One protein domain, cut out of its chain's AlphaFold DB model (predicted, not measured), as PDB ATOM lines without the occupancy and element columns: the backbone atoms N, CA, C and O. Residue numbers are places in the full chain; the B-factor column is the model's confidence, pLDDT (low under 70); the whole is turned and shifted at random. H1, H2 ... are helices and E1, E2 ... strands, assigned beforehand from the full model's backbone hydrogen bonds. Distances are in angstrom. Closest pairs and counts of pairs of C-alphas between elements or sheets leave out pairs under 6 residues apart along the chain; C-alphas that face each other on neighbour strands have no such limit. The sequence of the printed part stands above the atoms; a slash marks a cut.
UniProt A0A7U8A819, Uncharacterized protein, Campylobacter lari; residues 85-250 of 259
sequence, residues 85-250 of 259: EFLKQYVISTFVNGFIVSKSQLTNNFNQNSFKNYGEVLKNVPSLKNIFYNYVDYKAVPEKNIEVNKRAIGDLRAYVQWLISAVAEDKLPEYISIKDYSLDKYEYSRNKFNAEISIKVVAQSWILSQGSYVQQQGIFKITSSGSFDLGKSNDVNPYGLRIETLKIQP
ATOM      1  N   GLU A  85     -10.076 -22.219 -45.449       84.06
ATOM      2  CA  GLU A  85     -10.220 -21.849 -46.858       84.06
ATOM      3  C   GLU A  85     -11.434 -20.946 -47.122       84.06
ATOM      4  O   GLU A  85     -11.327 -19.976 -47.873       84.06
ATOM      5  N   PHE A  86     -12.564 -21.184 -46.451       85.69
ATOM      6  CA  PHE A  86     -13.742 -20.322 -46.581       85.69
ATOM      7  C   PHE A  86     -13.508 -18.948 -45.959       85.69
ATOM      8  O   PHE A  86     -13.911 -17.940 -46.529       85.69
ATOM      9  N   LEU A  87     -12.784 -18.888 -44.839       88.19
ATOM     10  CA  LEU A  87     -12.375 -17.622 -44.229       88.19
ATOM     11  C   LEU A  87     -11.459 -16.808 -45.147       88.19
ATOM     12  O   LEU A  87     -11.614 -15.593 -45.271       88.19
ATOM     13  N   LYS A  88     -10.528 -17.485 -45.826       90.94
ATOM     14  CA  LYS A  88      -9.658 -16.889 -46.842       90.94
ATOM     15  C   LYS A  88     -10.472 -16.307 -47.998       90.94
ATOM     16  O   LYS A  88     -10.306 -15.134 -48.323       90.94
ATOM     17  N   GLN A  89     -11.368 -17.096 -48.593       90.62
ATOM     18  CA  GLN A  89     -12.239 -16.640 -49.684       90.62
ATOM     19  C   GLN A  89     -13.141 -15.480 -49.250       90.62
ATOM     20  O   GLN A  89     -13.325 -14.521 -49.998       90.62
ATOM     21  N   TYR A  90     -13.656 -15.539 -48.023       91.38
ATOM     22  CA  TYR A  90     -14.492 -14.496 -47.453       91.38
ATOM     23  C   TYR A  90     -13.738 -13.167 -47.319       91.38
ATOM     24  O   TYR A  90     -14.217 -12.152 -47.813       91.38
ATOM     25  N   VAL A  91     -12.521 -13.178 -46.757       92.06
ATOM     26  CA  VAL A  91     -11.651 -11.985 -46.677       92.06
ATOM     27  C   VAL A  91     -11.404 -11.388 -48.057       92.06
ATOM     28  O   VAL A  91     -11.537 -10.176 -48.237       92.06
ATOM     29  N   ILE A  92     -11.083 -12.235 -49.038       92.31
ATOM     30  CA  ILE A  92     -10.835 -11.787 -50.409       92.31
ATOM     31  C   ILE A  92     -12.078 -11.108 -50.983       92.31
ATOM     32  O   ILE A  92     -11.992  -9.973 -51.449       92.31
ATOM     33  N   SER A  93     -13.237 -11.760 -50.896       91.88
ATOM     34  CA  SER A  93     -14.501 -11.216 -51.398       91.88
ATOM     35  C   SER A  93     -14.863  -9.886 -50.731       91.88
ATOM     36  O   SER A  93     -15.214  -8.925 -51.421       91.88
ATOM     37  N   THR A  94     -14.719  -9.786 -49.405       92.81
ATOM     38  CA  THR A  94     -14.981  -8.547 -48.665       92.81
ATOM     39  C   THR A  94     -14.082  -7.407 -49.144       92.81
ATOM     40  O   THR A  94     -14.564  -6.293 -49.340       92.81
ATOM     41  N   PHE A  95     -12.788  -7.655 -49.354       93.38
ATOM     42  CA  PHE A  95     -11.853  -6.598 -49.746       93.38
ATOM     43  C   PHE A  95     -11.994  -6.195 -51.213       93.38
ATOM     44  O   PHE A  95     -11.995  -4.999 -51.514       93.38
ATOM     45  N   VAL A  96     -12.180  -7.168 -52.106       91.38
ATOM     46  CA  VAL A  96     -12.364  -6.931 -53.544       91.38
ATOM     47  C   VAL A  96     -13.624  -6.107 -53.808       91.38
ATOM     48  O   VAL A  96     -13.569  -5.116 -54.532       91.38
ATOM     49  N   ASN A  97     -14.738  -6.451 -53.162       89.62
ATOM     50  CA  ASN A  97     -16.013  -5.755 -53.360       89.62
ATOM     51  C   ASN A  97     -16.169  -4.499 -52.484       89.62
ATOM     52  O   ASN A  97     -17.002  -3.638 -52.764       89.62
ATOM     53  N   GLY A  98     -15.400  -4.398 -51.397       89.38
ATOM     54  CA  GLY A  98     -15.552  -3.343 -50.397       89.38
ATOM     55  C   GLY A  98     -14.791  -2.058 -50.709       89.38
ATOM     56  O   GLY A  98     -15.291  -0.975 -50.411       89.38
ATOM     57  N   PHE A  99     -13.588  -2.165 -51.285       91.50
ATOM     58  CA  PHE A  99     -12.645  -1.041 -51.348       91.50
ATOM     59  C   PHE A  99     -12.438  -0.433 -52.730       91.50
ATOM     60  O   PHE A  99     -11.906   0.674 -52.811       91.50
ATOM     61  N   ILE A 100     -12.851  -1.104 -53.804       91.50
ATOM     62  CA  ILE A 100     -12.713  -0.567 -55.159       91.50
ATOM     63  C   ILE A 100     -13.803   0.476 -55.387       91.50
ATOM     64  O   ILE A 100     -14.991   0.163 -55.377       91.50
ATOM     65  N   VAL A 101     -13.379   1.726 -55.576       91.31
ATOM     66  CA  VAL A 101     -14.268   2.880 -55.741       91.31
ATOM     67  C   VAL A 101     -13.837   3.674 -56.961       91.31
ATOM     68  O   VAL A 101     -12.682   4.081 -57.074       91.31
ATOM     69  N   SER A 102     -14.783   3.908 -57.862       90.94
ATOM     70  CA  SER A 102     -14.608   4.771 -59.031       90.94
ATOM     71  C   SER A 102     -15.100   6.194 -58.763       90.94
ATOM     72  O   SER A 102     -15.922   6.432 -57.870       90.94
ATOM     73  N   LYS A 103     -14.629   7.163 -59.553       88.69
ATOM     74  CA  LYS A 103     -15.051   8.567 -59.433       88.69
ATOM     75  C   LYS A 103     -16.548   8.728 -59.692       88.69
ATOM     76  O   LYS A 103     -17.191   9.487 -58.972       88.69
ATOM     77  N   SER A 104     -17.131   7.988 -60.638       88.25
ATOM     78  CA  SER A 104     -18.584   8.004 -60.882       88.25
ATOM     79  C   SER A 104     -19.391   7.576 -59.650       88.25
ATOM     80  O   SER A 104     -20.342   8.260 -59.278       88.25
ATOM     81  N   GLN A 105     -18.979   6.513 -58.954       87.94
ATOM     82  CA  GLN A 105     -19.626   6.072 -57.710       87.94
ATOM     83  C   GLN A 105     -19.492   7.117 -56.598       87.94
ATOM     84  O   GLN A 105     -20.458   7.432 -55.909       87.94
ATOM     85  N   LEU A 106     -18.298   7.687 -56.446       87.75
ATOM     86  CA  LEU A 106     -18.006   8.654 -55.395       87.75
ATOM     87  C   LEU A 106     -18.792   9.969 -55.566       87.75
ATOM     88  O   LEU A 106     -19.278  10.539 -54.592       87.75
ATOM     89  N   THR A 107     -18.953  10.424 -56.809       84.19
ATOM     90  CA  THR A 107     -19.597  11.697 -57.189       84.19
ATOM     91  C   THR A 107     -21.095  11.573 -57.491       84.19
ATOM     92  O   THR A 107     -21.707  12.544 -57.939       84.19
ATOM     93  N   ASN A 108     -21.695  10.398 -57.259       82.62
ATOM     94  CA  ASN A 108     -23.074  10.080 -57.642       82.62
ATOM     95  C   ASN A 108     -23.346  10.404 -59.125       82.62
ATOM     96  O   ASN A 108     -24.182  11.249 -59.444       82.62
ATOM     97  N   ASN A 109     -22.594   9.766 -60.024       82.88
ATOM     98  CA  ASN A 109     -22.599  10.005 -61.471       82.88
ATOM     99  C   ASN A 109     -22.253  11.456 -61.853       82.88
ATOM    100  O   ASN A 109     -22.931  12.055 -62.681       82.88
ATOM    101  N   PHE A 110     -21.192  12.013 -61.256       81.94
ATOM    102  CA  PHE A 110     -20.660  13.357 -61.545       81.94
ATOM    103  C   PHE A 110     -21.572  14.529 -61.151       81.94
ATOM    104  O   PHE A 110     -21.326  15.668 -61.539       81.94
ATOM    105  N   ASN A 111     -22.597  14.273 -60.337       78.62
ATOM    106  CA  ASN A 111     -23.481  15.317 -59.816       78.62
ATOM    107  C   ASN A 111     -22.842  16.117 -58.669       78.62
ATOM    108  O   ASN A 111     -23.255  17.240 -58.385       78.62
ATOM    109  N   GLN A 112     -21.850  15.543 -57.981       75.81
ATOM    110  CA  GLN A 112     -21.136  16.178 -56.874       75.81
ATOM    111  C   GLN A 112     -19.636  16.227 -57.160       75.81
ATOM    112  O   GLN A 112     -18.969  15.198 -57.167       75.81
ATOM    113  N   ASN A 113     -19.101  17.433 -57.353       68.62
ATOM    114  CA  ASN A 113     -17.696  17.640 -57.729       68.62
ATOM    115  C   ASN A 113     -16.768  17.929 -56.541       68.62
ATOM    116  O   ASN A 113     -15.554  17.999 -56.716       68.62
ATOM    117  N   SER A 114     -17.311  18.116 -55.337       73.19
ATOM    118  CA  SER A 114     -16.516  18.358 -54.135       73.19
ATOM    119  C   SER A 114     -17.132  17.690 -52.913       73.19
ATOM    120  O   SER A 114     -18.352  17.605 -52.773       73.19
ATOM    121  N   PHE A 115     -16.258  17.224 -52.022       79.81
ATOM    122  CA  PHE A 115     -16.621  16.602 -50.754       79.81
ATOM    123  C   PHE A 115     -16.055  17.454 -49.631       79.81
ATOM    124  O   PHE A 115     -14.856  17.730 -49.604       79.81
ATOM    125  N   LYS A 116     -16.908  17.873 -48.699       73.31
ATOM    126  CA  LYS A 116     -16.478  18.668 -47.543       73.31
ATOM    127  C   LYS A 116     -16.021  17.779 -46.396       73.31
ATOM    128  O   LYS A 116     -15.148  18.168 -45.630       73.31
ATOM    129  N   ASN A 117     -16.620  16.593 -46.271       79.44
ATOM    130  CA  ASN A 117     -16.449  15.727 -45.110       79.44
ATOM    131  C   ASN A 117     -16.386  14.241 -45.481       79.44
ATOM    132  O   ASN A 117     -17.083  13.773 -46.380       79.44
ATOM    133  N   TYR A 118     -15.667  13.460 -44.668       82.38
ATOM    134  CA  TYR A 118     -15.626  11.991 -44.738       82.38
ATOM    135  C   TYR A 118     -17.018  11.340 -44.762       82.38
ATOM    136  O   TYR A 118     -17.239  10.336 -45.434       82.38
ATOM    137  N   GLY A 119     -17.971  11.918 -44.023       82.56
ATOM    138  CA  GLY A 119     -19.339  11.410 -43.947       82.56
ATOM    139  C   GLY A 119     -20.112  11.507 -45.264       82.56
ATOM    140  O   GLY A 119     -21.009  10.699 -45.481       82.56
ATOM    141  N   GLU A 120     -19.777  12.451 -46.148       82.56
ATOM    142  CA  GLU A 120     -20.396  12.560 -47.479       82.56
ATOM    143  C   GLU A 120     -19.915  11.426 -48.387       82.56
ATOM    144  O   GLU A 120     -20.729  10.750 -49.011       82.56
ATOM    145  N   VAL A 121     -18.615  11.117 -48.348       84.44
ATOM    146  CA  VAL A 121     -18.039   9.980 -49.082       84.44
ATOM    147  C   VAL A 121     -18.682   8.658 -48.662       84.44
ATOM    148  O   VAL A 121     -19.100   7.871 -49.508       84.44
ATOM    149  N   LEU A 122     -18.833   8.426 -47.353       86.00
ATOM    150  CA  LEU A 122     -19.484   7.213 -46.845       86.00
ATOM    151  C   LEU A 122     -20.982   7.146 -47.185       86.00
ATOM    152  O   LEU A 122     -21.549   6.060 -47.198       86.00
ATOM    153  N   LYS A 123     -21.656   8.270 -47.450       85.56
ATOM    154  CA  LYS A 123     -23.050   8.250 -47.923       85.56
ATOM    155  C   LYS A 123     -23.134   7.855 -49.395       85.56
ATOM    156  O   LYS A 123     -24.008   7.067 -49.743       85.56
ATOM    157  N   ASN A 124     -22.221   8.367 -50.216       86.62
ATOM    158  CA  ASN A 124     -22.216   8.128 -51.659       86.62
ATOM    159  C   ASN A 124     -21.691   6.741 -52.033       86.62
ATOM    160  O   ASN A 124     -22.043   6.217 -53.085       86.62
ATOM    161  N   VAL A 125     -20.877   6.128 -51.167       89.56
ATOM    162  CA  VAL A 125     -20.277   4.812 -51.403       89.56
ATOM    163  C   VAL A 125     -20.765   3.806 -50.349       89.56
ATOM    164  O   VAL A 125     -20.131   3.640 -49.299       89.56
ATOM    165  N   PRO A 126     -21.887   3.096 -50.608       89.81
ATOM    166  CA  PRO A 126     -22.457   2.131 -49.668       89.81
ATOM    167  C   PRO A 126     -21.505   0.998 -49.275       89.81
ATOM    168  O   PRO A 126     -21.569   0.519 -48.144       89.81
ATOM    169  N   SER A 127     -20.602   0.581 -50.168       91.19
ATOM    170  CA  SER A 127     -19.605  -0.457 -49.878       91.19
ATOM    171  C   SER A 127     -18.642  -0.026 -48.767       91.19
ATOM    172  O   SER A 127     -18.473  -0.751 -47.787       91.19
ATOM    173  N   LEU A 128     -18.097   1.192 -48.833       91.25
ATOM    174  CA  LEU A 128     -17.236   1.739 -47.778       91.25
ATOM    175  C   LEU A 128     -17.995   1.972 -46.474       91.25
ATOM    176  O   LEU A 128     -17.465   1.704 -45.393       91.25
ATOM    177  N   LYS A 129     -19.251   2.424 -46.566       91.56
ATOM    178  CA  LYS A 129     -20.149   2.524 -45.412       91.56
ATOM    179  C   LYS A 129     -20.273   1.176 -44.706       91.56
ATOM    180  O   LYS A 129     -20.123   1.095 -43.490       91.56
ATOM    181  N   ASN A 130     -20.522   0.124 -45.481       91.75
ATOM    182  CA  ASN A 130     -20.663  -1.231 -44.979       91.75
ATOM    183  C   ASN A 130     -19.386  -1.710 -44.274       91.75
ATOM    184  O   ASN A 130     -19.456  -2.198 -43.147       91.75
ATOM    185  N   ILE A 131     -18.218  -1.495 -44.888       93.12
ATOM    186  CA  ILE A 131     -16.920  -1.811 -44.278       93.12
ATOM    187  C   ILE A 131     -16.742  -1.095 -42.934       93.12
ATOM    188  O   ILE A 131     -16.403  -1.728 -41.932       93.12
ATOM    189  N   PHE A 132     -17.012   0.211 -42.891       91.88
ATOM    190  CA  PHE A 132     -16.842   1.006 -41.678       91.88
ATOM    191  C   PHE A 132     -17.712   0.507 -40.518       91.88
ATOM    192  O   PHE A 132     -17.217   0.375 -39.403       91.88
ATOM    193  N   TYR A 133     -18.989   0.205 -40.773       90.88
ATOM    194  CA  TYR A 133     -19.912  -0.199 -39.710       90.88
ATOM    195  C   TYR A 133     -19.778  -1.668 -39.302       90.88
ATOM    196  O   TYR A 133     -19.881  -1.978 -38.117       90.88
ATOM    197  N   ASN A 134     -19.547  -2.574 -40.256       91.06
ATOM    198  CA  ASN A 134     -19.632  -4.015 -39.997       91.06
ATOM    199  C   ASN A 134     -18.277  -4.701 -39.798       91.06
ATOM    200  O   ASN A 134     -18.223  -5.755 -39.165       91.06
ATOM    201  N   TYR A 135     -17.181  -4.105 -40.274       92.38
ATOM    202  CA  TYR A 135     -15.867  -4.757 -40.308       92.38
ATOM    203  C   TYR A 135     -14.799  -4.001 -39.508       92.38
ATOM    204  O   TYR A 135     -13.897  -4.624 -38.950       92.38
ATOM    205  N   VAL A 136     -14.942  -2.684 -39.342       91.81
ATOM    206  CA  VAL A 136     -14.083  -1.866 -38.469       91.81
ATOM    207  C   VAL A 136     -14.709  -1.743 -37.077       91.81
ATOM    208  O   VAL A 136     -15.923  -1.608 -36.933       91.81
ATOM    209  N   ASP A 137     -13.901  -1.821 -36.020       89.81
ATOM    210  CA  ASP A 137     -14.357  -1.607 -34.637       89.81
ATOM    211  C   ASP A 137     -14.451  -0.104 -34.333       89.81
ATOM    212  O   ASP A 137     -13.654   0.457 -33.581       89.81
ATOM    213  N   TYR A 138     -15.400   0.577 -34.983       86.50
ATOM    214  CA  TYR A 138     -15.548   2.034 -34.893       86.50
ATOM    215  C   TYR A 138     -16.181   2.512 -33.574       86.50
ATOM    216  O   TYR A 138     -16.012   3.670 -33.190       86.50
ATOM    217  N   LYS A 139     -16.920   1.634 -32.885       86.12
ATOM    218  CA  LYS A 139     -17.622   1.912 -31.628       86.12
ATOM    219  C   LYS A 139     -17.351   0.792 -30.627       86.12
ATOM    220  O   LYS A 139     -17.368  -0.377 -31.000       86.12
ATOM    221  N   ALA A 140     -17.143   1.161 -29.362       83.69
ATOM    222  CA  ALA A 140     -17.044   0.195 -28.277       83.69
ATOM    223  C   ALA A 140     -18.405  -0.470 -28.041       83.69
ATOM    224  O   ALA A 140     -19.427   0.216 -27.950       83.69
ATOM    225  N   VAL A 141     -18.402  -1.794 -27.912       80.50
ATOM    226  CA  VAL A 141     -19.585  -2.578 -27.541       80.50
ATOM    227  C   VAL A 141     -19.227  -3.378 -26.288       80.50
ATOM    228  O   VAL A 141     -18.646  -4.460 -26.412       80.50
ATOM    229  N   PRO A 142     -19.536  -2.849 -25.084       75.44
ATOM    230  CA  PRO A 142     -19.171  -3.484 -23.817       75.44
ATOM    231  C   PRO A 142     -19.728  -4.902 -23.682       75.44
ATOM    232  O   PRO A 142     -19.023  -5.800 -23.245       75.44
ATOM    233  N   GLU A 143     -20.954  -5.129 -24.160       75.94
ATOM    234  CA  GLU A 143     -21.633  -6.434 -24.132       75.94
ATOM    235  C   GLU A 143     -20.872  -7.541 -24.877       75.94
ATOM    236  O   GLU A 143     -21.047  -8.721 -24.589       75.94
ATOM    237  N   LYS A 144     -20.023  -7.164 -25.839       73.38
ATOM    238  CA  LYS A 144     -19.271  -8.086 -26.699       73.38
ATOM    239  C   LYS A 144     -17.761  -8.024 -26.457       73.38
ATOM    240  O   LYS A 144     -17.014  -8.627 -27.218       73.38
ATOM    241  N   ASN A 145     -17.306  -7.296 -25.430       77.00
ATOM    242  CA  ASN A 145     -15.885  -7.039 -25.148       77.00
ATOM    243  C   ASN A 145     -15.108  -6.468 -26.356       77.00
ATOM    244  O   ASN A 145     -13.940  -6.791 -26.570       77.00
ATOM    245  N   ILE A 146     -15.755  -5.621 -27.167       78.50
ATOM    246  CA  ILE A 146     -15.131  -4.999 -28.345       78.50
ATOM    247  C   ILE A 146     -14.693  -3.575 -27.999       78.50
ATOM    248  O   ILE A 146     -15.526  -2.702 -27.741       78.50
ATOM    249  N   GLU A 147     -13.383  -3.336 -28.045       83.62
ATOM    250  CA  GLU A 147     -12.775  -2.011 -27.913       83.62
ATOM    251  C   GLU A 147     -12.670  -1.284 -29.260       83.62
ATOM    252  O   GLU A 147     -12.616  -1.900 -30.324       83.62
ATOM    253  N   VAL A 148     -12.606   0.051 -29.216       88.56
ATOM    254  CA  VAL A 148     -12.458   0.874 -30.424       88.56
ATOM    255  C   VAL A 148     -11.062   0.702 -31.012       88.56
ATOM    256  O   VAL A 148     -10.065   1.097 -30.402       88.56
ATOM    257  N   ASN A 149     -10.985   0.226 -32.254       89.38
ATOM    258  CA  ASN A 149      -9.721   0.140 -32.970       89.38
ATOM    259  C   ASN A 149      -9.399   1.464 -33.678       89.38
ATOM    260  O   ASN A 149      -9.731   1.682 -34.844       89.38
ATOM    261  N   LYS A 150      -8.695   2.356 -32.970       90.56
ATOM    262  CA  LYS A 150      -8.281   3.668 -33.501       90.56
ATOM    263  C   LYS A 150      -7.412   3.567 -34.758       90.56
ATOM    264  O   LYS A 150      -7.482   4.457 -35.602       90.56
ATOM    265  N   ARG A 151      -6.611   2.503 -34.891       91.94
ATOM    266  CA  ARG A 151      -5.698   2.317 -36.024       91.94
ATOM    267  C   ARG A 151      -6.465   1.995 -37.301       91.94
ATOM    268  O   ARG A 151      -6.332   2.734 -38.266       91.94
ATOM    269  N   ALA A 152      -7.343   0.996 -37.266       91.62
ATOM    270  CA  ALA A 152      -8.184   0.643 -38.411       91.62
ATOM    271  C   ALA A 152      -9.069   1.816 -38.875       91.62
ATOM    272  O   ALA A 152      -9.242   2.041 -40.073       91.62
ATOM    273  N   ILE A 153      -9.594   2.607 -37.930       92.56
ATOM    274  CA  ILE A 153     -10.353   3.830 -38.240       92.56
ATOM    275  C   ILE A 153      -9.461   4.871 -38.924       92.56
ATOM    276  O   ILE A 153      -9.891   5.502 -39.889       92.56
ATOM    277  N   GLY A 154      -8.241   5.071 -38.420       91.94
ATOM    278  CA  GLY A 154      -7.258   5.984 -39.000       91.94
ATOM    279  C   GLY A 154      -6.857   5.581 -40.418       91.94
ATOM    280  O   GLY A 154      -6.887   6.420 -41.314       91.94
ATOM    281  N   ASP A 155      -6.581   4.297 -40.632       94.19
ATOM    282  CA  ASP A 155      -6.218   3.724 -41.929       94.19
ATOM    283  C   ASP A 155      -7.345   3.912 -42.961       94.19
ATOM    284  O   ASP A 155      -7.118   4.399 -44.073       94.19
ATOM    285  N   LEU A 156      -8.593   3.609 -42.581       92.81
ATOM    286  CA  LEU A 156      -9.741   3.825 -43.462       92.81
ATOM    287  C   LEU A 156      -9.976   5.316 -43.735       92.81
ATOM    288  O   LEU A 156     -10.286   5.696 -44.863       92.81
ATOM    289  N   ARG A 157      -9.806   6.177 -42.726       92.00
ATOM    290  CA  ARG A 157      -9.911   7.630 -42.901       92.00
ATOM    291  C   ARG A 157      -8.848   8.149 -43.867       92.00
ATOM    292  O   ARG A 157      -9.178   8.976 -44.710       92.00
ATOM    293  N   ALA A 158      -7.614   7.657 -43.775       92.88
ATOM    294  CA  ALA A 158      -6.541   8.008 -44.698       92.88
ATOM    295  C   ALA A 158      -6.886   7.598 -46.137       92.88
ATOM    296  O   ALA A 158      -6.690   8.386 -47.061       92.88
ATOM    297  N   TYR A 159      -7.482   6.417 -46.326       94.12
ATOM    298  CA  TYR A 159      -7.958   5.986 -47.639       94.12
ATOM    299  C   TYR A 159      -9.093   6.872 -48.181       94.12
ATOM    300  O   TYR A 159      -9.050   7.301 -49.333       94.12
ATOM    301  N   VAL A 160     -10.080   7.219 -47.352       92.56
ATOM    302  CA  VAL A 160     -11.156   8.142 -47.754       92.56
ATOM    303  C   VAL A 160     -10.601   9.531 -48.079       92.56
ATOM    304  O   VAL A 160     -11.021  10.137 -49.061       92.56
ATOM    305  N   GLN A 161      -9.635  10.029 -47.303       91.50
ATOM    306  CA  GLN A 161      -8.975  11.302 -47.596       91.50
ATOM    307  C   GLN A 161      -8.251  11.251 -48.941       91.50
ATOM    308  O   GLN A 161      -8.357  12.191 -49.726       91.50
ATOM    309  N   TRP A 162      -7.557  10.145 -49.223       92.75
ATOM    310  CA  TRP A 162      -6.916   9.933 -50.513       92.75
ATOM    311  C   TRP A 162      -7.931   9.985 -51.660       92.75
ATOM    312  O   TRP A 162      -7.675  10.665 -52.647       92.75
ATOM    313  N   LEU A 163      -9.104   9.356 -51.516       91.31
ATOM    314  CA  LEU A 163     -10.169   9.409 -52.527       91.31
ATOM    315  C   LEU A 163     -10.664  10.841 -52.779       91.31
ATOM    316  O   LEU A 163     -10.823  11.235 -53.933       91.31
ATOM    317  N   ILE A 164     -10.874  11.630 -51.720       90.06
ATOM    318  CA  ILE A 164     -11.290  13.039 -51.833       90.06
ATOM    319  C   ILE A 164     -10.237  13.842 -52.604       90.06
ATOM    320  O   ILE A 164     -10.567  14.525 -53.575       90.06
ATOM    321  N   SER A 165      -8.967  13.727 -52.205       90.00
ATOM    322  CA  SER A 165      -7.851  14.399 -52.877       90.00
ATOM    323  C   SER A 165      -7.699  13.941 -54.329       90.00
ATOM    324  O   SER A 165      -7.482  14.766 -55.210       90.00
ATOM    325  N   ALA A 166      -7.885  12.651 -54.613       89.50
ATOM    326  CA  ALA A 166      -7.770  12.102 -55.958       89.50
ATOM    327  C   ALA A 166      -8.885  12.580 -56.900       89.50
ATOM    328  O   ALA A 166      -8.643  12.702 -58.099       89.50
ATOM    329  N   VAL A 167     -10.087  12.881 -56.397       88.62
ATOM    330  CA  VAL A 167     -11.127  13.537 -57.210       88.62
ATOM    331  C   VAL A 167     -10.767  14.994 -57.485       88.62
ATOM    332  O   VAL A 167     -10.896  15.434 -58.623       88.62
ATOM    333  N   ALA A 168     -10.293  15.725 -56.471       86.50
ATOM    334  CA  ALA A 168      -9.925  17.134 -56.614       86.50
ATOM    335  C   ALA A 168      -8.740  17.348 -57.576       86.50
ATOM    336  O   ALA A 168      -8.726  18.310 -58.335       86.50
ATOM    337  N   GLU A 169      -7.767  16.435 -57.563       87.56
ATOM    338  CA  GLU A 169      -6.576  16.461 -58.424       87.56
ATOM    339  C   GLU A 169      -6.769  15.720 -59.762       87.56
ATOM    340  O   GLU A 169      -5.800  15.522 -60.490       87.56
ATOM    341  N   ASP A 170      -7.990  15.266 -60.072       85.44
ATOM    342  CA  ASP A 170      -8.324  14.460 -61.259       85.44
ATOM    343  C   ASP A 170      -7.431  13.214 -61.459       85.44
ATOM    344  O   ASP A 170      -7.094  12.817 -62.572       85.44
ATOM    345  N   LYS A 171      -7.040  12.569 -60.357       89.38
ATOM    346  CA  LYS A 171      -6.211  11.352 -60.324       89.38
ATOM    347  C   LYS A 171      -7.023  10.058 -60.265       89.38
ATOM    348  O   LYS A 171      -6.470   8.990 -60.522       89.38
ATOM    349  N   LEU A 172      -8.304  10.124 -59.898       90.31
ATOM    350  CA  LEU A 172      -9.174   8.950 -59.777       90.31
ATOM    351  C   LEU A 172      -9.888   8.650 -61.110       90.31
ATOM    352  O   LEU A 172     -10.575   9.535 -61.622       90.31
ATOM    353  N   PRO A 173      -9.805   7.419 -61.651       91.19
ATOM    354  CA  PRO A 173     -10.547   7.041 -62.850       91.19
ATOM    355  C   PRO A 173     -12.072   7.183 -62.732       91.19
ATOM    356  O   PRO A 173     -12.664   6.857 -61.699       91.19
ATOM    357  N   GLU A 174     -12.715   7.598 -63.827       90.31
ATOM    358  CA  GLU A 174     -14.171   7.736 -63.967       90.31
ATOM    359  C   GLU A 174     -14.926   6.430 -63.687       90.31
ATOM    360  O   GLU A 174     -15.857   6.414 -62.872       90.31
ATOM    361  N   TYR A 175     -14.485   5.334 -64.305       91.81
ATOM    362  CA  TYR A 175     -15.047   3.998 -64.117       91.81
ATOM    363  C   TYR A 175     -13.938   2.992 -63.845       91.81
ATOM    364  O   TYR A 175     -12.879   3.043 -64.466       91.81
ATOM    365  N   ILE A 176     -14.188   2.064 -62.923       92.50
ATOM    366  CA  ILE A 176     -13.272   0.975 -62.585       92.50
ATOM    367  C   ILE A 176     -14.086  -0.312 -62.544       92.50
ATOM    368  O   ILE A 176     -15.074  -0.395 -61.816       92.50
ATOM    369  N   SER A 177     -13.670  -1.311 -63.314       91.06
ATOM    370  CA  SER A 177     -14.227  -2.657 -63.285       91.06
ATOM    371  C   SER A 177     -13.176  -3.668 -62.842       91.06
ATOM    372  O   SER A 177     -11.986  -3.562 -63.147       91.06
ATOM    373  N   ILE A 178     -13.625  -4.653 -62.073       91.69
ATOM    374  CA  ILE A 178     -12.783  -5.722 -61.541       91.69
ATOM    375  C   ILE A 178     -12.671  -6.795 -62.622       91.69
ATOM    376  O   ILE A 178     -13.694  -7.280 -63.101       91.69
ATOM    377  N   LYS A 179     -11.448  -7.155 -63.019       91.38
ATOM    378  CA  LYS A 179     -11.214  -8.211 -64.014       91.38
ATOM    379  C   LYS A 179     -10.903  -9.540 -63.342       91.38
ATOM    380  O   LYS A 179     -11.459 -10.563 -63.716       91.38
ATOM    381  N   ASP A 180      -9.976  -9.509 -62.393       91.31
ATOM    382  CA  ASP A 180      -9.422 -10.690 -61.735       91.31
ATOM    383  C   ASP A 180      -8.712 -10.259 -60.438       91.31
ATOM    384  O   ASP A 180      -8.436  -9.073 -60.241       91.31
ATOM    385  N   TYR A 181      -8.398 -11.194 -59.549       92.38
ATOM    386  CA  TYR A 181      -7.631 -10.929 -58.335       92.38
ATOM    387  C   TYR A 181      -6.629 -12.055 -58.073       92.38
ATOM    388  O   TYR A 181      -6.909 -13.231 -58.281       92.38
ATOM    389  N   SER A 182      -5.451 -11.694 -57.577       91.56
ATOM    390  CA  SER A 182      -4.455 -12.626 -57.063       91.56
ATOM    391  C   SER A 182      -4.235 -12.386 -55.580       91.56
ATOM    392  O   SER A 182      -4.285 -11.261 -55.081       91.56
ATOM    393  N   LEU A 183      -4.001 -13.478 -54.865       91.31
ATOM    394  CA  LEU A 183      -3.604 -13.435 -53.473       91.31
ATOM    395  C   LEU A 183      -2.100 -13.643 -53.401       91.31
ATOM    396  O   LEU A 183      -1.621 -14.758 -53.606       91.31
ATOM    397  N   ASP A 184      -1.379 -12.569 -53.117       90.50
ATOM    398  CA  ASP A 184       0.081 -12.575 -53.101       90.50
ATOM    399  C   ASP A 184       0.594 -13.196 -51.800       90.50
ATOM    400  O   ASP A 184       1.568 -13.948 -51.788       90.50
ATOM    401  N   LYS A 185      -0.103 -12.922 -50.691       91.56
ATOM    402  CA  LYS A 185       0.217 -13.474 -49.378       91.56
ATOM    403  C   LYS A 185      -1.046 -13.703 -48.562       91.56
ATOM    404  O   LYS A 185      -1.913 -12.835 -48.491       91.56
ATOM    405  N   TYR A 186      -1.137 -14.861 -47.913       91.69
ATOM    406  CA  TYR A 186      -2.154 -15.118 -46.899       91.69
ATOM    407  C   TYR A 186      -1.615 -16.029 -45.809       91.69
ATOM    408  O   TYR A 186      -1.302 -17.192 -46.054       91.69
ATOM    409  N   GLU A 187      -1.533 -15.490 -44.603       91.31
ATOM    410  CA  GLU A 187      -1.162 -16.229 -43.404       91.31
ATOM    411  C   GLU A 187      -2.363 -16.240 -42.467       91.31
ATOM    412  O   GLU A 187      -2.927 -15.187 -42.170       91.31
ATOM    413  N   TYR A 188      -2.744 -17.425 -41.997       90.00
ATOM    414  CA  TYR A 188      -3.798 -17.595 -41.007       90.00
ATOM    415  C   TYR A 188      -3.261 -18.400 -39.832       90.00
ATOM    416  O   TYR A 188      -2.770 -19.516 -40.006       90.00
ATOM    417  N   SER A 189      -3.330 -17.825 -38.634       87.00
ATOM    418  CA  SER A 189      -2.875 -18.478 -37.409       87.00
ATOM    419  C   SER A 189      -3.840 -18.194 -36.271       87.00
ATOM    420  O   SER A 189      -4.125 -17.037 -35.945       87.00
ATOM    421  N   ARG A 190      -4.328 -19.272 -35.650       83.75
ATOM    422  CA  ARG A 190      -5.380 -19.255 -34.625       83.75
ATOM    423  C   ARG A 190      -6.645 -18.599 -35.180       83.75
ATOM    424  O   ARG A 190      -7.371 -19.264 -35.895       83.75
ATOM    425  N   ASN A 191      -6.838 -17.306 -34.922       85.44
ATOM    426  CA  ASN A 191      -7.974 -16.506 -35.393       85.44
ATOM    427  C   ASN A 191      -7.543 -15.213 -36.094       85.44
ATOM    428  O   ASN A 191      -8.381 -14.351 -36.341       85.44
ATOM    429  N   LYS A 192      -6.248 -15.039 -36.380       91.19
ATOM    430  CA  LYS A 192      -5.704 -13.846 -37.032       91.19
ATOM    431  C   LYS A 192      -5.310 -14.156 -38.462       91.19
ATOM    432  O   LYS A 192      -4.794 -15.238 -38.736       91.19
ATOM    433  N   PHE A 193      -5.519 -13.189 -39.344       93.38
ATOM    434  CA  PHE A 193      -5.067 -13.263 -40.722       93.38
ATOM    435  C   PHE A 193      -4.176 -12.074 -41.075       93.38
ATOM    436  O   PHE A 193      -4.314 -10.974 -40.534       93.38
ATOM    437  N   ASN A 194      -3.283 -12.310 -42.025       94.94
ATOM    438  CA  ASN A 194      -2.546 -11.284 -42.742       94.94
ATOM    439  C   ASN A 194      -2.679 -11.575 -44.235       94.94
ATOM    440  O   ASN A 194      -2.358 -12.682 -44.669       94.94
ATOM    441  N   ALA A 195      -3.196 -10.614 -44.992       94.75
ATOM    442  CA  ALA A 195      -3.533 -10.773 -46.395       94.75
ATOM    443  C   ALA A 195      -2.919  -9.654 -47.239       94.75
ATOM    444  O   ALA A 195      -2.974  -8.475 -46.883       94.75
ATOM    445  N   GLU A 196      -2.397 -10.038 -48.395       95.94
ATOM    446  CA  GLU A 196      -1.944  -9.148 -49.454       95.94
ATOM    447  C   GLU A 196      -2.633  -9.572 -50.748       95.94
ATOM    448  O   GLU A 196      -2.433 -10.685 -51.236       95.94
ATOM    449  N   ILE A 197      -3.505  -8.705 -51.250       94.50
ATOM    450  CA  ILE A 197      -4.363  -8.968 -52.400       94.50
ATOM    451  C   ILE A 197      -4.017  -7.965 -53.491       94.50
ATOM    452  O   ILE A 197      -4.083  -6.755 -53.267       94.50
ATOM    453  N   SER A 198      -3.708  -8.472 -54.677       95.25
ATOM    454  CA  SER A 198      -3.528  -7.681 -55.887       95.25
ATOM    455  C   SER A 198      -4.738  -7.864 -56.790       95.25
ATOM    456  O   SER A 198      -5.019  -8.950 -57.286       95.25
ATOM    457  N   ILE A 199      -5.487  -6.790 -57.011       94.00
ATOM    458  CA  ILE A 199      -6.735  -6.820 -57.763       94.00
ATOM    459  C   ILE A 199      -6.484  -6.193 -59.125       94.00
ATOM    460  O   ILE A 199      -6.185  -5.003 -59.229       94.00
ATOM    461  N   LYS A 200      -6.590  -6.994 -60.182       93.62
ATOM    462  CA  LYS A 200      -6.453  -6.525 -61.557       93.62
ATOM    463  C   LYS A 200      -7.746  -5.830 -61.950       93.62
ATOM    464  O   LYS A 200      -8.816  -6.442 -61.998       93.62
ATOM    465  N   VAL A 201      -7.633  -4.550 -62.258       92.25
ATOM    466  CA  VAL A 201      -8.761  -3.708 -62.634       92.25
ATOM    467  C   VAL A 201      -8.564  -3.144 -64.030       92.25
ATOM    468  O   VAL A 201      -7.445  -2.939 -64.505       92.25
ATOM    469  N   VAL A 202      -9.685  -2.886 -64.684       92.31
ATOM    470  CA  VAL A 202      -9.761  -2.131 -65.923       92.31
ATOM    471  C   VAL A 202     -10.420  -0.805 -65.585       92.31
ATOM    472  O   VAL A 202     -11.554  -0.763 -65.119       92.31
ATOM    473  N   ALA A 203      -9.697   0.280 -65.804       92.06
ATOM    474  CA  ALA A 203     -10.191   1.627 -65.621       92.06
ATOM    475  C   ALA A 203     -10.506   2.263 -66.974       92.06
ATOM    476  O   ALA A 203      -9.772   2.069 -67.943       92.06
ATOM    477  N   GLN A 204     -11.580   3.040 -67.029       91.12
ATOM    478  CA  GLN A 204     -11.847   3.961 -68.126       91.12
ATOM    479  C   GLN A 204     -11.720   5.373 -67.583       91.12
ATOM    480  O   GLN A 204     -12.342   5.712 -66.571       91.12
ATOM    481  N   SER A 205     -10.888   6.175 -68.239       89.62
ATOM    482  CA  SER A 205     -10.608   7.533 -67.804       89.62
ATOM    483  C   SER A 205     -10.740   8.539 -68.931       89.62
ATOM    484  O   SER A 205     -10.258   8.294 -70.032       89.62
ATOM    485  N   TRP A 206     -11.369   9.680 -68.658       86.00
ATOM    486  CA  TRP A 206     -11.468  10.769 -69.631       86.00
ATOM    487  C   TRP A 206     -10.194  11.609 -69.611       86.00
ATOM    488  O   TRP A 206      -9.927  12.302 -68.627       86.00
ATOM    489  N   ILE A 207      -9.391  11.569 -70.672       84.19
ATOM    490  CA  ILE A 207      -8.164  12.366 -70.745       84.19
ATOM    491  C   ILE A 207      -8.476  13.695 -71.436       84.19
ATOM    492  O   ILE A 207      -8.739  13.732 -72.638       84.19
ATOM    493  N   LEU A 208      -8.408  14.801 -70.683       80.44
ATOM    494  CA  LEU A 208      -8.720  16.146 -71.191       80.44
ATOM    495  C   LEU A 208      -7.876  16.531 -72.414       80.44
ATOM    496  O   LEU A 208      -8.400  17.136 -73.341       80.44
ATOM    497  N   SER A 209      -6.597  16.143 -72.448       80.94
ATOM    498  CA  SER A 209      -5.700  16.441 -73.572       80.94
ATOM    499  C   SER A 209      -6.034  15.680 -74.858       80.94
ATOM    500  O   SER A 209      -5.652  16.129 -75.934       80.94
ATOM    501  N   GLN A 210      -6.741  14.550 -74.768       79.88
ATOM    502  CA  GLN A 210      -7.114  13.716 -75.917       79.88
ATOM    503  C   GLN A 210      -8.600  13.817 -76.279       79.88
ATOM    504  O   GLN A 210      -9.016  13.236 -77.280       79.88
ATOM    505  N   GLY A 211      -9.412  14.490 -75.454       83.38
ATOM    506  CA  GLY A 211     -10.859  14.608 -75.654       83.38
ATOM    507  C   GLY A 211     -11.576  13.260 -75.790       83.38
ATOM    508  O   GLY A 211     -12.575  13.173 -76.498       83.38
ATOM    509  N   SER A 212     -11.040  12.198 -75.183       86.31
ATOM    510  CA  SER A 212     -11.548  10.834 -75.336       86.31
ATOM    511  C   SER A 212     -11.330   9.988 -74.080       86.31
ATOM    512  O   SER A 212     -10.517  10.308 -73.205       86.31
ATOM    513  N   TYR A 213     -12.102   8.901 -73.980       86.94
ATOM    514  CA  TYR A 213     -11.919   7.888 -72.948       86.94
ATOM    515  C   TYR A 213     -10.773   6.955 -73.324       86.94
ATOM    516  O   TYR A 213     -10.800   6.322 -74.378       86.94
ATOM    517  N   VAL A 214      -9.814   6.809 -72.415       89.06
ATOM    518  CA  VAL A 214      -8.729   5.838 -72.524       89.06
ATOM    519  C   VAL A 214      -8.943   4.726 -71.515       89.06
ATOM    520  O   VAL A 214      -9.248   4.961 -70.343       89.06
ATOM    521  N   GLN A 215      -8.781   3.496 -71.988       89.69
ATOM    522  CA  GLN A 215      -8.812   2.314 -71.149       89.69
ATOM    523  C   GLN A 215      -7.408   2.019 -70.619       89.69
ATOM    524  O   GLN A 215      -6.458   1.889 -71.388       89.69
ATOM    525  N   GLN A 216      -7.287   1.861 -69.305       90.06
ATOM    526  CA  GLN A 216      -6.043   1.525 -68.625       90.06
ATOM    527  C   GLN A 216      -6.234   0.243 -67.819       90.06
ATOM    528  O   GLN A 216      -7.214   0.085 -67.094       90.06
ATOM    529  N   GLN A 217      -5.278  -0.676 -67.925       90.88
ATOM    530  CA  GLN A 217      -5.195  -1.815 -67.013       90.88
ATOM    531  C   GLN A 217      -4.291  -1.444 -65.842       90.88
ATOM    532  O   GLN A 217      -3.267  -0.786 -66.021       90.88
ATOM    533  N   GLY A 218      -4.673  -1.858 -64.642       89.12
ATOM    534  CA  GLY A 218      -3.924  -1.537 -63.439       89.12
ATOM    535  C   GLY A 218      -4.119  -2.561 -62.338       89.12
ATOM    536  O   GLY A 218      -4.972  -3.444 -62.428       89.12
ATOM    537  N   ILE A 219      -3.307  -2.432 -61.293       91.19
ATOM    538  CA  ILE A 219      -3.369  -3.295 -60.118       91.19
ATOM    539  C   ILE A 219      -3.691  -2.427 -58.911       91.19
ATOM    540  O   ILE A 219      -3.000  -1.451 -58.626       91.19
ATOM    541  N   PHE A 220      -4.753  -2.802 -58.213       92.06
ATOM    542  CA  PHE A 220      -5.160  -2.232 -56.945       92.06
ATOM    543  C   PHE A 220      -4.665  -3.161 -55.842       92.06
ATOM    544  O   PHE A 220      -5.076  -4.319 -55.789       92.06
ATOM    545  N   LYS A 221      -3.763  -2.694 -54.982       94.50
ATOM    546  CA  LYS A 221      -3.124  -3.559 -53.985       94.50
ATOM    547  C   LYS A 221      -3.633  -3.247 -52.587       94.50
ATOM    548  O   LYS A 221      -3.640  -2.093 -52.161       94.50
ATOM    549  N   ILE A 222      -4.075  -4.277 -51.875       94.75
ATOM    550  CA  ILE A 222      -4.625  -4.174 -50.523       94.75
ATOM    551  C   ILE A 222      -3.805  -5.068 -49.603       94.75
ATOM    552  O   ILE A 222      -3.773  -6.284 -49.777       94.75
ATOM    553  N   THR A 223      -3.172  -4.468 -48.601       95.81
ATOM    554  CA  THR A 223      -2.523  -5.186 -47.503       95.81
ATOM    555  C   THR A 223      -3.333  -4.957 -46.240       95.81
ATOM    556  O   THR A 223      -3.602  -3.813 -45.871       95.81
ATOM    557  N   SER A 224      -3.742  -6.024 -45.566       95.75
ATOM    558  CA  SER A 224      -4.544  -5.913 -44.352       95.75
ATOM    559  C   SER A 224      -4.256  -7.051 -43.389       95.75
ATOM    560  O   SER A 224      -4.088  -8.202 -43.790       95.75
ATOM    561  N   SER A 225      -4.245  -6.718 -42.102       95.38
ATOM    562  CA  SER A 225      -4.265  -7.695 -41.022       95.38
ATOM    563  C   SER A 225      -5.555  -7.571 -40.228       95.38
ATOM    564  O   SER A 225      -6.118  -6.480 -40.085       95.38
ATOM    565  N   GLY A 226      -5.998  -8.679 -39.654       93.81
ATOM    566  CA  GLY A 226      -7.215  -8.695 -38.862       93.81
ATOM    567  C   GLY A 226      -7.445 -10.008 -38.140       93.81
ATOM    568  O   GLY A 226      -6.556 -10.856 -38.042       93.81
ATOM    569  N   SER A 227      -8.662 -10.172 -37.640       92.62
ATOM    570  CA  SER A 227      -9.078 -11.352 -36.893       92.62
ATOM    571  C   SER A 227     -10.520 -11.748 -37.194       92.62
ATOM    572  O   SER A 227     -11.283 -10.977 -37.769       92.62
ATOM    573  N   PHE A 228     -10.884 -12.975 -36.832       91.06
ATOM    574  CA  PHE A 228     -12.264 -13.449 -36.853       91.06
ATOM    575  C   PHE A 228     -12.760 -13.613 -35.425       91.06
ATOM    576  O   PHE A 228     -12.124 -14.286 -34.611       91.06
ATOM    577  N   ASP A 229     -13.895 -12.993 -35.139       87.88
ATOM    578  CA  ASP A 229     -14.511 -12.974 -33.825       87.88
ATOM    579  C   ASP A 229     -16.018 -13.173 -33.972       87.88
ATOM    580  O   ASP A 229     -16.753 -12.252 -34.332       87.88
ATOM    581  N   LEU A 230     -16.485 -14.387 -33.673       84.69
ATOM    582  CA  LEU A 230     -17.899 -14.748 -33.782       84.69
ATOM    583  C   LEU A 230     -18.803 -13.870 -32.904       84.69
ATOM    584  O   LEU A 230     -19.980 -13.729 -33.218       84.69
ATOM    585  N   GLY A 231     -18.284 -13.195 -31.870       82.75
ATOM    586  CA  GLY A 231     -19.065 -12.207 -31.120       82.75
ATOM    587  C   GLY A 231     -19.571 -11.059 -32.005       82.75
ATOM    588  O   GLY A 231     -20.649 -10.502 -31.768       82.75
ATOM    589  N   LYS A 232     -18.845 -10.733 -33.079       83.12
ATOM    590  CA  LYS A 232     -19.208  -9.703 -34.061       83.12
ATOM    591  C   LYS A 232     -20.039 -10.247 -35.232       83.12
ATOM    592  O   LYS A 232     -20.368  -9.477 -36.132       83.12
ATOM    593  N   SER A 233     -20.406 -11.532 -35.234       86.06
ATOM    594  CA  SER A 233     -21.168 -12.100 -36.345       86.06
ATOM    595  C   SER A 233     -22.521 -11.405 -36.515       86.06
ATOM    596  O   SER A 233     -23.253 -11.222 -35.539       86.06
ATOM    597  N   ASN A 234     -22.857 -11.036 -37.746       86.06
ATOM    598  CA  ASN A 234     -24.177 -10.546 -38.136       86.06
ATOM    599  C   ASN A 234     -24.481 -10.961 -39.583       86.06
ATOM    600  O   ASN A 234     -23.611 -11.518 -40.249       86.06
ATOM    601  N   ASP A 235     -25.681 -10.669 -40.083       85.38
ATOM    602  CA  ASP A 235     -26.116 -11.088 -41.428       85.38
ATOM    603  C   ASP A 235     -25.177 -10.618 -42.553       85.38
ATOM    604  O   ASP A 235     -25.035 -11.282 -43.576       85.38
ATOM    605  N   VAL A 236     -24.498  -9.483 -42.357       87.50
ATOM    606  CA  VAL A 236     -23.555  -8.898 -43.324       87.50
ATOM    607  C   VAL A 236     -22.109  -9.327 -43.063       87.50
ATOM    608  O   VAL A 236     -21.265  -9.273 -43.957       87.50
ATOM    609  N   ASN A 237     -21.803  -9.729 -41.833       90.00
ATOM    610  CA  ASN A 237     -20.500 -10.183 -41.383       90.00
ATOM    611  C   ASN A 237     -20.611 -11.522 -40.637       90.00
ATOM    612  O   ASN A 237     -20.357 -11.563 -39.434       90.00
ATOM    613  N   PRO A 238     -20.998 -12.625 -41.305       86.81
ATOM    614  CA  PRO A 238     -21.333 -13.889 -40.640       86.81
ATOM    615  C   PRO A 238     -20.155 -14.516 -39.891       86.81
ATOM    616  O   PRO A 238     -20.345 -15.160 -38.864       86.81
ATOM    617  N   TYR A 239     -18.929 -14.290 -40.363       88.62
ATOM    618  CA  TYR A 239     -17.714 -14.802 -39.726       88.62
ATOM    619  C   TYR A 239     -17.113 -13.841 -38.694       88.62
ATOM    620  O   TYR A 239     -16.066 -14.139 -38.120       88.62
ATOM    621  N   GLY A 240     -17.740 -12.679 -38.475       89.38
ATOM    622  CA  GLY A 240     -17.256 -11.688 -37.520       89.38
ATOM    623  C   GLY A 240     -15.851 -11.179 -37.851       89.38
ATOM    624  O   GLY A 240     -15.011 -11.013 -36.971       89.38
ATOM    625  N   LEU A 241     -15.581 -10.967 -39.137       93.12
ATOM    626  CA  LEU A 241     -14.327 -10.422 -39.637       93.12
ATOM    627  C   LEU A 241     -14.078  -9.027 -39.049       93.12
ATOM    628  O   LEU A 241     -14.920  -8.132 -39.155       93.12
ATOM    629  N   ARG A 242     -12.900  -8.841 -38.461       93.50
ATOM    630  CA  ARG A 242     -12.419  -7.593 -37.870       93.50
ATOM    631  C   ARG A 242     -11.166  -7.149 -38.599       93.50
ATOM    632  O   ARG A 242     -10.186  -7.887 -38.669       93.50
ATOM    633  N   ILE A 243     -11.198  -5.935 -39.134       94.25
ATOM    634  CA  ILE A 243     -10.038  -5.313 -39.775       94.25
ATOM    635  C   ILE A 243      -9.243  -4.586 -38.693       94.25
ATOM    636  O   ILE A 243      -9.770  -3.686 -38.038       94.25
ATOM    637  N   GLU A 244      -7.983  -4.975 -38.501       92.88
ATOM    638  CA  GLU A 244      -7.098  -4.361 -37.508       92.88
ATOM    639  C   GLU A 244      -6.167  -3.318 -38.123       92.88
ATOM    640  O   GLU A 244      -5.935  -2.268 -37.522       92.88
ATOM    641  N   THR A 245      -5.648  -3.607 -39.316       94.06
ATOM    642  CA  THR A 245      -4.840  -2.679 -40.108       94.06
ATOM    643  C   THR A 245      -5.221  -2.761 -41.575       94.06
ATOM    644  O   THR A 245      -5.646  -3.813 -42.068       94.06
ATOM    645  N   LEU A 246      -5.070  -1.644 -42.278       94.94
ATOM    646  CA  LEU A 246      -5.409  -1.545 -43.688       94.94
ATOM    647  C   LEU A 246      -4.445  -0.600 -44.401       94.94
ATOM    648  O   LEU A 246      -4.239   0.541 -44.004       94.94
ATOM    649  N   LYS A 247      -3.888  -1.058 -45.515       94.75
ATOM    650  CA  LYS A 247      -3.122  -0.233 -46.440       94.75
ATOM    651  C   LYS A 247      -3.618  -0.504 -47.847       94.75
ATOM    652  O   LYS A 247      -3.555  -1.633 -48.326       94.75
ATOM    653  N   ILE A 248      -4.094   0.548 -48.497       93.25
ATOM    654  CA  ILE A 248      -4.626   0.483 -49.852       93.25
ATOM    655  C   ILE A 248      -3.716   1.288 -50.773       93.25
ATOM    656  O   ILE A 248      -3.387   2.438 -50.488       93.25
ATOM    657  N   GLN A 249      -3.314   0.667 -51.874       92.94
ATOM    658  CA  GLN A 249      -2.574   1.275 -52.971       92.94
ATOM    659  C   GLN A 249      -3.482   1.285 -54.203       92.94
ATOM    660  O   GLN A 249      -3.591   0.276 -54.907       92.94
ATOM    661  N   PRO A 250      -4.197   2.395 -54.414       89.19
ATOM    662  CA  PRO A 250      -5.187   2.506 -55.465       89.19
ATOM    663  C   PRO A 250      -4.563   2.761 -56.839       89.19
ATOM    664  O   PRO A 250      -3.448   3.270 -56.953       89.19
TER     665      PRO A 250
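What this domain is: This is residues 85 to 250 of the 259 residues of an uncharacterized protein of Campylobacter lari (UniProt A0A7U8A819). A long, twisted sheet of four strands curls round helix H1 on one face, while the longest helix, H5, packs on the opposite face at edge strand E4. At that same edge H4 runs opposite ways to H5, and the short helices H3 and H2 complete the helical side. The printed part has 166 residues with five named helices followed by four named strands, of mixed class; the sheet, in the order E1 E2 E3 E4, is antiparallel throughout. The whole is compact, with a radius of gyration of the C-alphas of 16.6 A, yet elongated in outline, spanning 55 by 33 by 24 A.

How they stand to each other: Begin with E1, residues 175 to 189, E2, residues 192 to 207, E3, residues 212 to 228, and E4, residues 241 to 249: a meander, each strand the antiparallel neighbour of the one before, in three hairpins. Look between E1 and E2 for N 182 and O 198, 2.8 A apart, between E2 and E3 for N 199 and O 220, 2.8 A, and between E3 and E4 for N 223 and O 247, 2.9 A. The strands bend by 65 degrees at residue 179, 54 at 204, 63 at 225 and 76 at 244. The sheet curls round H1, residues 85 to 99; its closest C-alphas to E2 are those of Val 96 and Ile 199, 7.0 A apart. On the opposite face H5, residues 150 to 168, lies over E4 at a height over the sheet of 5.5 A, only just slantwise to the strands at 32 degrees on the local plane; the closest C-alphas are those of Ala 152 and Thr 245, 5.0 A. H4, residues 126 to 134, only grazes the sheet; it touches H1 at residues 97 to 99 alone, where the closest C-alphas, of Gly 98 and Ser 127, are 5.0 A apart. H4 and H5 are close but not clearly touching, at a shallow tilt of 12 degrees, opposite ways; their closest C-alphas, of Phe 132 and Leu 156, are 7.8 A apart. H3, residues 118 to 124, touches H5, with Tyr 118 and Val 160 the closest C-alphas at 6.6 A. H2, residues 103 to 106, only grazes the sheet and only just touches H3, with 3 pairs of C-alphas within 8 A, the closest being Leu 106 and Asn 124 at 5.7 A. In H1, H3, H4 and H5 every O i to N i+4 pair is within hydrogen-bond range; H2 is too short for such a pair.

Where its parts are: Find C-alpha 85 at (-10.220, -21.849, -46.858); from there H1 runs 21.4 A. H5 measures 26.8 A from C-alpha 150 at (-8.281, 3.668, -33.501). E1 measures 37.0 A, E2 42.8 A, E3 45.5 A and E4 21.3 A, ending at C-alpha 249, (-2.574, 1.275, -52.971).

The domain as a whole: The two C-alphas farthest apart, of Glu 143 and Gln 210, are 57.4 A apart. The printed part has no cut; the links H2 to H3, H4 to H5 and E3 to E4 are long. The mean pLDDT of the printed part is 88.8, and residue 113 alone is under 70 in this predicted model.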